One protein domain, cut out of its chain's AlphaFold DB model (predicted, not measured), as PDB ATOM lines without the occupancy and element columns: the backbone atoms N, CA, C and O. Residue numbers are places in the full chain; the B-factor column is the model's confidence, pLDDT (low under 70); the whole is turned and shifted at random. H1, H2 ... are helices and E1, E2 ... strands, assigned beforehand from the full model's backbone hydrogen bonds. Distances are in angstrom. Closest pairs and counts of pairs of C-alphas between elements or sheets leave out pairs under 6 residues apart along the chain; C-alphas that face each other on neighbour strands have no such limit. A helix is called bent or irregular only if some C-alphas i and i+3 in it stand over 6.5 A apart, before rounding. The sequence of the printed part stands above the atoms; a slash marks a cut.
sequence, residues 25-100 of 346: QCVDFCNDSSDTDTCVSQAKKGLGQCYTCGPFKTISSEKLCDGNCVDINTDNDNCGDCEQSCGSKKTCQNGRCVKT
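AT A GLANCE: This is residues 25 to 100 of the 346 residues of the protein "CBM-cenC domain-containing protein" of Microthyrium microscopicum (UniProt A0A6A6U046). The domain is a rod of small parts set one after another along its length: a head of three short helices at one end, with H1 and H2 as a helical hairpin and H3 packed on both, a strand hairpin of E1 and E2 in the middle, and a second strand hairpin of E3 and E4 at the far end. The two strand hairpins are separate, and the looping stretch of residues 72 to 89, with no named element, joins them. The printed part has 76 residues with three named helices and four named strands, in the order H1 H2 H3 E1 E2 E3 E4; under half of the residues are in named elements, and the class is mixed, helices and strands. The two sheets, E1 - E2 and E3 - E4, are antiparallel. The whole is only just compact, close to loose, with a radius of gyration of the C-alphas of 13.6 A and spans of 42 by 21 by 13 A.

HOW THE PARTS SIT: H1, residues 25 to 32, and H2, residues 36 to 43, form a helical hairpin. They touch, with the closest C-alphas, those of Cys 30 and Thr 36, 5.1 A apart, and run opposite ways at a shallow tilt of 30 degrees. H3, residues 49 to 52, touches H1, with the closest C-alphas, those of Cys 26 and Cys 50, 5.5 A apart. H3 also touches H2, with the closest C-alphas, those of Ala 43 and Cys 50, 6.3 A apart. In H2 every O i to N i+4 pair is within hydrogen-bond range, in H1 2 of 4 are, and H3 is too short for such a pair. E1, residues 62 to 65, and E2, residues 68 to 71, are an antiparallel hairpin with directions at 137 degrees; N 63 and O 70 are within hydrogen-bond range at 2.8 A. The closest C-alphas of H3 and E2, those of Gln 49 and Cys 69, are 6.6 A apart. E3, residues 90 to 93, and E4, residues 96 to 99, are an antiparallel hairpin at 139 degrees, with N 91 and O 98 within hydrogen-bond range at 2.9 A. E2 and E3 are apart.

IN THESE COORDINATES: H1 begins at C-alpha 25, (-1.575, 38.527, 21.183), and is 11.9 A long; it is neither bent nor irregular, but only just: C-alphas 29 and 32 are 6.0 A apart. H2 is 10.3 A long and H3 4.7 A. E1, 9.2 A long, begins at C-alpha 62, (3.885, 46.075, 35.313), and E2 is 9.9 A long. E3 is 9.2 A long, and E4, 9.9 A long, ends at C-alpha 99, (1.030, 61.303, 52.161).

THE WHOLE: The C-alphas farthest apart, those of Lys 44 and Lys 99, are 42.5 A apart. The printed part has no cut. The link from E2 to E3, 18 residues, is long. The mean pLDDT of the printed part is 90.9, and no printed residue is under 70.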
ATOM      1  N   GLN A  25      -1.312  37.568  20.107       91.88
ATOM      2  CA  GLN A  25      -1.575  38.527  21.183       91.88
ATOM      3  C   GLN A  25      -0.409  39.505  21.398       91.88
ATOM      4  O   GLN A  25      -0.653  40.671  21.677       91.88
ATOM      5  N   CYS A  26       0.843  39.067  21.211       93.19
ATOM      6  CA  CYS A  26       1.988  39.978  21.232       93.19
ATOM      7  C   CYS A  26       2.032  40.874  20.001       93.19
ATOM      8  O   CYS A  26       2.363  42.044  20.126       93.19
ATOM      9  N   VAL A  27       1.699  40.347  18.821       92.69
ATOM     10  CA  VAL A  27       1.620  41.163  17.601       92.69
ATOM     11  C   VAL A  27       0.552  42.246  17.751       92.69
ATOM     12  O   VAL A  27       0.816  43.398  17.432       92.69
ATOM     13  N   ASP A  28      -0.620  41.889  18.279       93.88
ATOM     14  CA  ASP A  28      -1.711  42.831  18.524       93.88
ATOM     15  C   ASP A  28      -1.300  43.886  19.572       93.88
ATOM     16  O   ASP A  28      -1.475  45.076  19.328       93.88
ATOM     17  N   PHE A  29      -0.691  43.461  20.687       92.44
ATOM     18  CA  PHE A  29      -0.196  44.339  21.757       92.44
ATOM     19  C   PHE A  29       0.895  45.312  21.289       92.44
ATOM     20  O   PHE A  29       0.888  46.482  21.656       92.44
ATOM     21  N   CYS A  30       1.837  44.851  20.465       92.94
ATOM     22  CA  CYS A  30       2.952  45.678  20.007       92.94
ATOM     23  C   CYS A  30       2.529  46.829  19.076       92.94
ATOM     24  O   CYS A  30       3.353  47.700  18.801       92.94
ATOM     25  N   ASN A  31       1.278  46.869  18.606       89.25
ATOM     26  CA  ASN A  31       0.767  48.010  17.842       89.25
ATOM     27  C   ASN A  31       0.658  49.287  18.688       89.25
ATOM     28  O   ASN A  31       0.731  50.377  18.130       89.25
ATOM     29  N   ASP A  32       0.541  49.149  20.011       81.44
ATOM     30  CA  ASP A  32       0.492  50.274  20.956       81.44
ATOM     31  C   ASP A  32       1.887  50.622  21.520       81.44
ATOM     32  O   ASP A  32       2.036  51.527  22.343       81.44
ATOM     33  N   SER A  33       2.930  49.899  21.092       82.12
ATOM     34  CA  SER A  33       4.318  50.169  21.471       82.12
ATOM     35  C   SER A  33       4.893  51.336  20.670       82.12
ATOM     36  O   SER A  33       4.619  51.494  19.482       82.12
ATOM     37  N   SER A  34       5.770  52.113  21.309       81.56
ATOM     38  CA  SER A  34       6.546  53.175  20.659       81.56
ATOM     39  C   SER A  34       7.507  52.651  19.581       81.56
ATOM     40  O   SER A  34       7.884  53.408  18.687       81.56
ATOM     41  N   ASP A  35       7.868  51.363  19.629       87.62
ATOM     42  CA  ASP A  35       8.658  50.668  18.610       87.62
ATOM     43  C   ASP A  35       8.084  49.262  18.356       87.62
ATOM     44  O   ASP A  35       8.506  48.254  18.939       87.62
ATOM     45  N   THR A  36       7.088  49.204  17.468       90.56
ATOM     46  CA  THR A  36       6.385  47.971  17.090       90.56
ATOM     47  C   THR A  36       7.330  46.891  16.558       90.56
ATOM     48  O   THR A  36       7.185  45.722  16.922       90.56
ATOM     49  N   ASP A  37       8.319  47.249  15.734       91.31
ATOM     50  CA  ASP A  37       9.225  46.281  15.107       91.31
ATOM     51  C   ASP A  37      10.147  45.633  16.144       91.31
ATOM     52  O   ASP A  37      10.280  44.399  16.188       91.31
ATOM     53  N   THR A  38      10.733  46.440  17.035       92.88
ATOM     54  CA  THR A  38      11.539  45.926  18.146       92.88
ATOM     55  C   THR A  38      10.679  45.085  19.085       92.88
ATOM     56  O   THR A  38      11.077  43.960  19.407       92.88
ATOM     57  N   CYS A  39       9.478  45.550  19.447       92.38
ATOM     58  CA  CYS A  39       8.544  44.824  20.310       92.38
ATOM     59  C   CYS A  39       8.204  43.435  19.748       92.38
ATOM     60  O   CYS A  39       8.370  42.422  20.434       92.38
ATOM     61  N   VAL A  40       7.823  43.348  18.469       93.50
ATOM     62  CA  VAL A  40       7.503  42.068  17.820       93.50
ATOM     63  C   VAL A  40       8.746  41.183  17.705       93.50
ATOM     64  O   VAL A  40       8.655  39.970  17.898       93.50
ATOM     65  N   SER A  41       9.921  41.748  17.407       93.31
ATOM     66  CA  SER A  41      11.168  40.976  17.287       93.31
ATOM     67  C   SER A  41      11.618  40.351  18.611       93.31
ATOM     68  O   SER A  41      12.107  39.217  18.615       93.31
ATOM     69  N   GLN A  42      11.417  41.054  19.728       90.19
ATOM     70  CA  GLN A  42      11.686  40.548  21.071       90.19
ATOM     71  C   GLN A  42      10.639  39.513  21.484       90.19
ATOM     72  O   GLN A  42      11.003  38.456  22.001       90.19
ATOM     73  N   ALA A  43       9.366  39.734  21.145       91.00
ATOM     74  CA  ALA A  43       8.289  38.797  21.452       91.00
ATOM     75  C   ALA A  43       8.478  37.420  20.790       91.00
ATOM     76  O   ALA A  43       8.128  36.403  21.381       91.00
ATOM     77  N   LYS A  44       9.099  37.349  19.601       90.69
ATOM     78  CA  LYS A  44       9.488  36.069  18.963       90.69
ATOM     79  C   LYS A  44      10.436  35.222  19.818       90.69
ATOM     80  O   LYS A  44      10.528  34.017  19.601       90.69
ATOM     81  N   LYS A  45      11.154  35.861  20.744       86.56
ATOM     82  CA  LYS A  45      12.133  35.254  21.652       86.56
ATOM     83  C   LYS A  45      11.601  35.120  23.084       86.56
ATOM     84  O   LYS A  45      12.390  34.844  23.976       86.56
ATOM     85  N   GLY A  46      10.312  35.380  23.324       82.19
ATOM     86  CA  GLY A  46       9.750  35.377  24.679       82.19
ATOM     87  C   GLY A  46      10.189  36.564  25.546       82.19
ATOM     88  O   GLY A  46      10.137  36.482  26.767       82.19
ATOM     89  N   LEU A  47      10.672  37.650  24.933       84.25
ATOM     90  CA  LEU A  47      11.239  38.811  25.623       84.25
ATOM     91  C   LEU A  47      10.474  40.098  25.277       84.25
ATOM     92  O   LEU A  47       9.669  40.140  24.344       84.25
ATOM     93  N   GLY A  48      10.791  41.176  25.993       90.06
ATOM     94  CA  GLY A  48      10.328  42.527  25.681       90.06
ATOM     95  C   GLY A  48       8.964  42.874  26.267       90.06
ATOM     96  O   GLY A  48       8.390  42.123  27.051       90.06
ATOM     97  N   GLN A  49       8.429  44.026  25.858       91.81
ATOM     98  CA  GLN A  49       7.253  44.647  26.480       91.81
ATOM     99  C   GLN A  49       6.035  43.720  26.568       91.81
ATOM    100  O   GLN A  49       5.320  43.759  27.565       91.81
ATOM    101  N   CYS A  50       5.838  42.831  25.588       93.44
ATOM    102  CA  CYS A  50       4.746  41.857  25.616       93.44
ATOM    103  C   CYS A  50       4.777  40.938  26.856       93.44
ATOM    104  O   CYS A  50       3.726  40.587  27.397       93.44
ATOM    105  N   TYR A  51       5.983  40.584  27.305       89.62
ATOM    106  CA  TYR A  51       6.257  39.708  28.446       89.62
ATOM    107  C   TYR A  51       6.634  40.477  29.717       89.62
ATOM    108  O   TYR A  51       6.658  39.900  30.798       89.62
ATOM    109  N   THR A  52       6.926  41.773  29.606       90.31
ATOM    110  CA  THR A  52       7.201  42.631  30.763       90.31
ATOM    111  C   THR A  52       5.923  43.263  31.301       90.31
ATOM    112  O   THR A  52       5.644  43.126  32.483       90.31
ATOM    113  N   CYS A  53       5.117  43.900  30.449       93.38
ATOM    114  CA  CYS A  53       3.920  44.643  30.861       93.38
ATOM    115  C   CYS A  53       2.699  44.442  29.944       93.38
ATOM    116  O   CYS A  53       1.677  45.115  30.101       93.38
ATOM    117  N   GLY A  54       2.806  43.522  28.983       90.69
ATOM    118  CA  GLY A  54       1.764  43.185  28.022       90.69
ATOM    119  C   GLY A  54       0.958  41.934  28.382       90.69
ATOM    120  O   GLY A  54       0.887  41.546  29.548       90.69
ATOM    121  N   PRO A  55       0.313  41.284  27.396       87.50
ATOM    122  CA  PRO A  55      -0.638  40.198  27.640       87.50
ATOM    123  C   PRO A  55      -0.011  38.927  28.229       87.50
ATOM    124  O   PRO A  55      -0.745  38.095  28.753       87.50
ATOM    125  N   PHE A  56       1.315  38.773  28.159       83.62
ATOM    126  CA  PHE A  56       2.041  37.641  28.748       83.62
ATOM    127  C   PHE A  56       2.930  38.052  29.923       83.62
ATOM    128  O   PHE A  56       3.831  37.302  30.298       83.62
ATOM    129  N   LYS A  57       2.707  39.237  30.499       89.00
ATOM    130  CA  LYS A  57       3.438  39.660  31.690       89.00
ATOM    131  C   LYS A  57       3.244  38.687  32.851       89.00
ATOM    132  O   LYS A  57       2.151  38.160  33.061       89.00
ATOM    133  N   THR A  58       4.301  38.500  33.632       74.94
ATOM    134  CA  THR A  58       4.288  37.686  34.857       74.94
ATOM    135  C   THR A  58       4.161  38.535  36.122       74.94
ATOM    136  O   THR A  58       3.786  38.020  37.170       74.94
ATOM    137  N   ILE A  59       4.413  39.846  36.025       77.75
ATOM    138  CA  ILE A  59       4.254  40.807  37.119       77.75
ATOM    139  C   ILE A  59       2.971  41.603  36.869       77.75
ATOM    140  O   ILE A  59       2.844  42.322  35.879       77.75
ATOM    141  N   SER A  60       1.979  41.456  37.749       82.69
ATOM    142  CA  SER A  60       0.643  42.046  37.568       82.69
ATOM    143  C   SER A  60       0.655  43.580  37.587       82.69
ATOM    144  O   SER A  60      -0.153  44.202  36.885       82.69
ATOM    145  N   SER A  61       1.594  44.175  38.326       87.75
ATOM    146  CA  SER A  61       1.752  45.624  38.469       87.75
ATOM    147  C   SER A  61       2.518  46.297  37.331       87.75
ATOM    148  O   SER A  61       2.382  47.501  37.143       87.75
ATOM    149  N   GLU A  62       3.245  45.539  36.512       93.81
ATOM    150  CA  GLU A  62       3.885  46.075  35.313       93.81
ATOM    151  C   GLU A  62       2.823  46.396  34.259       93.81
ATOM    152  O   GLU A  62       2.086  45.513  33.812       93.81
ATOM    153  N   LYS A  63       2.694  47.653  33.842       93.00
ATOM    154  CA  LYS A  63       1.703  48.089  32.850       93.00
ATOM    155  C   LYS A  63       2.362  48.937  31.772       93.00
ATOM    156  O   LYS A  63       3.298  49.675  32.048       93.00
ATOM    157  N   LEU A  64       1.886  48.806  30.534       92.94
ATOM    158  CA  LEU A  64       2.311  49.685  29.451       92.94
ATOM    159  C   LEU A  64       1.631  51.050  29.624       92.94
ATOM    160  O   LEU A  64       0.425  51.155  29.404       92.94
ATOM    161  N   CYS A  65       2.399  52.066  30.007       93.12
ATOM    162  CA  CYS A  65       1.968  53.458  30.129       93.12
ATOM    163  C   CYS A  65       2.892  54.343  29.281       93.12
ATOM    164  O   CYS A  65       4.114  54.226  29.365       93.12
ATOM    165  N   ASP A  66       2.318  55.175  28.408       89.25
ATOM    166  CA  ASP A  66       3.054  56.029  27.460       89.25
ATOM    167  C   ASP A  66       4.162  55.295  26.681       89.25
ATOM    168  O   ASP A  66       5.273  55.790  26.482       89.25
ATOM    169  N   GLY A  67       3.861  54.065  26.257       87.12
ATOM    170  CA  GLY A  67       4.779  53.223  25.492       87.12
ATOM    171  C   GLY A  67       5.932  52.619  26.301       87.12
ATOM    172  O   GLY A  67       6.815  52.008  25.699       87.12
ATOM    173  N   ASN A  68       5.930  52.743  27.633       88.50
ATOM    174  CA  ASN A  68       6.925  52.160  28.534       88.50
ATOM    175  C   ASN A  68       6.274  51.205  29.537       88.50
ATOM    176  O   ASN A  68       5.145  51.418  29.966       88.50
ATOM    177  N   CYS A  69       6.986  50.147  29.918       93.06
ATOM    178  CA  CYS A  69       6.561  49.310  31.035       93.06
ATOM    179  C   CYS A  69       6.905  50.018  32.346       93.06
ATOM    180  O   CYS A  69       8.067  50.373  32.554       93.06
ATOM    181  N   VAL A  70       5.896  50.248  33.182       95.06
ATOM    182  CA  VAL A  70       6.036  50.879  34.495       95.06
ATOM    183  C   VAL A  70       5.385  50.018  35.566       95.06
ATOM    184  O   VAL A  70       4.327  49.425  35.345       95.06
ATOM    185  N   ASP A  71       5.981  50.000  36.754       94.44
ATOM    186  CA  ASP A  71       5.373  49.386  37.927       94.44
ATOM    187  C   ASP A  71       4.361  50.348  38.561       94.44
ATOM    188  O   ASP A  71       4.718  51.253  39.322       94.44
ATOM    189  N   ILE A  72       3.071  50.120  38.306       95.31
ATOM    190  CA  ILE A  72       1.986  50.967  38.824       95.31
ATOM    191  C   ILE A  72       1.869  50.918  40.353       95.31
ATOM    192  O   ILE A  72       1.116  51.694  40.939       95.31
ATOM    193  N   ASN A  73       2.581  50.011  41.032       93.50
ATOM    194  CA  ASN A  73       2.580  49.969  42.489       93.50
ATOM    195  C   ASN A  73       3.532  50.974  43.134       93.50
ATOM    196  O   ASN A  73       3.354  51.288  44.319       93.50
ATOM    197  N   THR A  74       4.527  51.456  42.393       93.19
ATOM    198  CA  THR A  74       5.622  52.270  42.934       93.19
ATOM    199  C   THR A  74       5.892  53.532  42.127       93.19
ATOM    200  O   THR A  74       6.398  54.506  42.690       93.19
ATOM    201  N   ASP A  75       5.497  53.571  40.855       94.94
ATOM    202  CA  ASP A  75       5.607  54.759  40.022       94.94
ATOM    203  C   ASP A  75       4.650  55.857  40.516       94.94
ATOM    204  O   ASP A  75       3.430  55.698  40.573       94.94
ATOM    205  N   ASN A  76       5.222  56.999  40.898       95.44
ATOM    206  CA  ASN A  76       4.472  58.134  41.416       95.44
ATOM    207  C   ASN A  76       3.639  58.857  40.353       95.44
ATOM    208  O   ASN A  76       2.693  59.553  40.727       95.44
ATOM    209  N   ASP A  77       3.981  58.700  39.077       96.81
ATOM    210  CA  ASP A  77       3.290  59.314  37.945       96.81
ATOM    211  C   ASP A  77       2.250  58.373  37.309       96.81
ATOM    212  O   ASP A  77       1.343  58.846  36.628       96.81
ATOM    213  N   ASN A  78       2.302  57.072  37.623       97.38
ATOM    214  CA  ASN A  78       1.394  56.029  37.125       97.38
ATOM    215  C   ASN A  78       0.804  55.169  38.264       97.38
ATOM    216  O   ASN A  78       0.718  53.944  38.168       97.38
ATOM    217  N   CYS A  79       0.434  55.790  39.384       96.12
ATOM    218  CA  CYS A  79       0.111  55.060  40.604       96.12
ATOM    219  C   CYS A  79      -1.267  54.386  40.553       96.12
ATOM    220  O   CYS A  79      -2.310  55.036  40.634       96.12
ATOM    221  N   GLY A  80      -1.272  53.058  40.479       93.06
ATOM    222  CA  GLY A  80      -2.460  52.210  40.383       93.06
ATOM    223  C   GLY A  80      -3.034  52.094  38.968       93.06
ATOM    224  O   GLY A  80      -3.680  51.093  38.665       93.06
ATOM    225  N   ASP A  81      -2.776  53.072  38.099       96.06
ATOM    226  CA  ASP A  81      -3.072  53.025  36.667       96.06
ATOM    227  C   ASP A  81      -2.220  54.060  35.902       96.06
ATOM    228  O   ASP A  81      -1.626  54.955  36.506       96.06
ATOM    229  N   CYS A  82      -2.182  53.968  34.573       95.88
ATOM    230  CA  CYS A  82      -1.490  54.935  33.727       95.88
ATOM    231  C   CYS A  82      -2.044  56.352  33.928       95.88
ATOM    232  O   CYS A  82      -3.252  56.538  34.102       95.88
ATOM    233  N   GLU A  83      -1.146  57.339  33.911       95.25
ATOM    234  CA  GLU A  83      -1.445  58.767  34.108       95.25
ATOM    235  C   GLU A  83      -2.074  59.119  35.480       95.25
ATOM    236  O   GLU A  83      -2.580  60.227  35.680       95.25
ATOM    237  N   GLN A  84      -2.033  58.215  36.468       95.75
ATOM    238  CA  GLN A  84      -2.522  58.466  37.833       95.75
ATOM    239  C   GLN A  84      -1.419  59.006  38.754       95.75
ATOM    240  O   GLN A  84      -0.969  58.337  39.688       95.75
ATOM    241  N   SER A  85      -0.992  60.251  38.529       95.81
ATOM    242  CA  SER A  85       0.038  60.867  39.375       95.81
ATOM    243  C   SER A  85      -0.480  61.207  40.777       95.81
ATOM    244  O   SER A  85      -1.543  61.811  40.964       95.81
ATOM    245  N   CYS A  86       0.314  60.895  41.802       93.50
ATOM    246  CA  CYS A  86      -0.042  61.171  43.195       93.50
ATOM    247  C   CYS A  86      -0.002  62.652  43.587       93.50
ATOM    248  O   CYS A  86      -0.532  63.027  44.644       93.50
ATOM    249  N   GLY A  87       0.588  63.499  42.743       89.44
ATOM    250  CA  GLY A  87       0.752  64.923  42.998       89.44
ATOM    251  C   GLY A  87       1.714  65.229  44.152       89.44
ATOM    252  O   GLY A  87       2.325  64.356  44.771       89.44
ATOM    253  N   SER A  88       1.880  66.516  44.457       87.44
ATOM    254  CA  SER A  88       2.885  66.968  45.422       87.44
ATOM    255  C   SER A  88       2.600  66.486  46.854       87.44
ATOM    256  O   SER A  88       1.473  66.574  47.344       87.44
ATOM    257  N   LYS A  89       3.660  66.078  47.572       89.19
ATOM    258  CA  LYS A  89       3.633  65.594  48.974       89.19
ATOM    259  C   LYS A  89       2.910  64.255  49.180       89.19
ATOM    260  O   LYS A  89       2.459  63.950  50.291       89.19
ATOM    261  N   LYS A  90       2.789  63.457  48.123       93.81
ATOM    262  CA  LYS A  90       2.397  62.053  48.197       93.81
ATOM    263  C   LYS A  90       3.429  61.196  47.467       93.81
ATOM    264  O   LYS A  90       4.173  61.717  46.646       93.81
ATOM    265  N   THR A  91       3.491  59.924  47.828       94.62
ATOM    266  CA  THR A  91       4.268  58.900  47.126       94.62
ATOM    267  C   THR A  91       3.327  57.779  46.720       94.62
ATOM    268  O   THR A  91       2.363  57.505  47.447       94.62
ATOM    269  N   CYS A  92       3.598  57.123  45.595       93.62
ATOM    270  CA  CYS A  92       2.929  55.870  45.289       93.62
ATOM    271  C   CYS A  92       3.435  54.777  46.227       93.62
ATOM    272  O   CYS A  92       4.639  54.616  46.429       93.62
ATOM    273  N   GLN A  93       2.503  54.066  46.850       92.50
ATOM    274  CA  GLN A  93       2.786  52.898  47.663       92.50
ATOM    275  C   GLN A  93       1.676  51.873  47.444       92.50
ATOM    276  O   GLN A  93       0.523  52.117  47.805       92.50
ATOM    277  N   ASN A  94       2.034  50.727  46.867       88.12
ATOM    278  CA  ASN A  94       1.119  49.622  46.560       88.12
ATOM    279  C   ASN A  94      -0.097  50.078  45.732       88.12
ATOM    280  O   ASN A  94      -1.245  49.784  46.073       88.12
ATOM    281  N   GLY A  95       0.162  50.887  44.702       91.94
ATOM    282  CA  GLY A  95      -0.858  51.372  43.770       91.94
ATOM    283  C   GLY A  95      -1.778  52.434  44.370       91.94
ATOM    284  O   GLY A  95      -2.881  52.665  43.877       91.94
ATOM    285  N   ARG A  96      -1.367  53.060  45.484       94.94
ATOM    286  CA  ARG A  96      -2.123  54.120  46.155       94.94
ATOM    287  C   ARG A  96      -1.238  55.287  46.553       94.94
ATOM    288  O   ARG A  96      -0.152  55.129  47.101       94.94
ATOM    289  N   CYS A  97      -1.780  56.483  46.378       95.44
ATOM    290  CA  CYS A  97      -1.111  57.716  46.755       95.44
ATOM    291  C   CYS A  97      -1.217  57.983  48.256       95.44
ATOM    292  O   CYS A  97      -2.266  58.412  48.754       95.44
ATOM    293  N   VAL A  98      -0.115  57.795  48.977       92.31
ATOM    294  CA  VAL A  98      -0.017  58.027  50.425       92.31
ATOM    295  C   VAL A  98       0.717  59.333  50.715       92.31
ATOM    296  O   VAL A  98       1.626  59.714  49.987       92.31
ATOM    297  N   LYS A  99       0.335  60.061  51.774       92.31
ATOM    298  CA  LYS A  99       1.030  61.303  52.161       92.31
ATOM    299  C   LYS A  99       2.465  60.989  52.577       92.31
ATOM    300  O   LYS A  99       2.676  60.147  53.445       92.31
ATOM    301  N   THR A 100       3.429  61.731  52.039       82.81
ATOM    302  CA  THR A 100       4.814  61.666  52.512       82.81
ATOM    303  C   THR A 100       4.867  62.241  53.924       82.81
ATOM    304  O   THR A 100       4.797  63.459  54.109       82.81
TER     305      THR A 100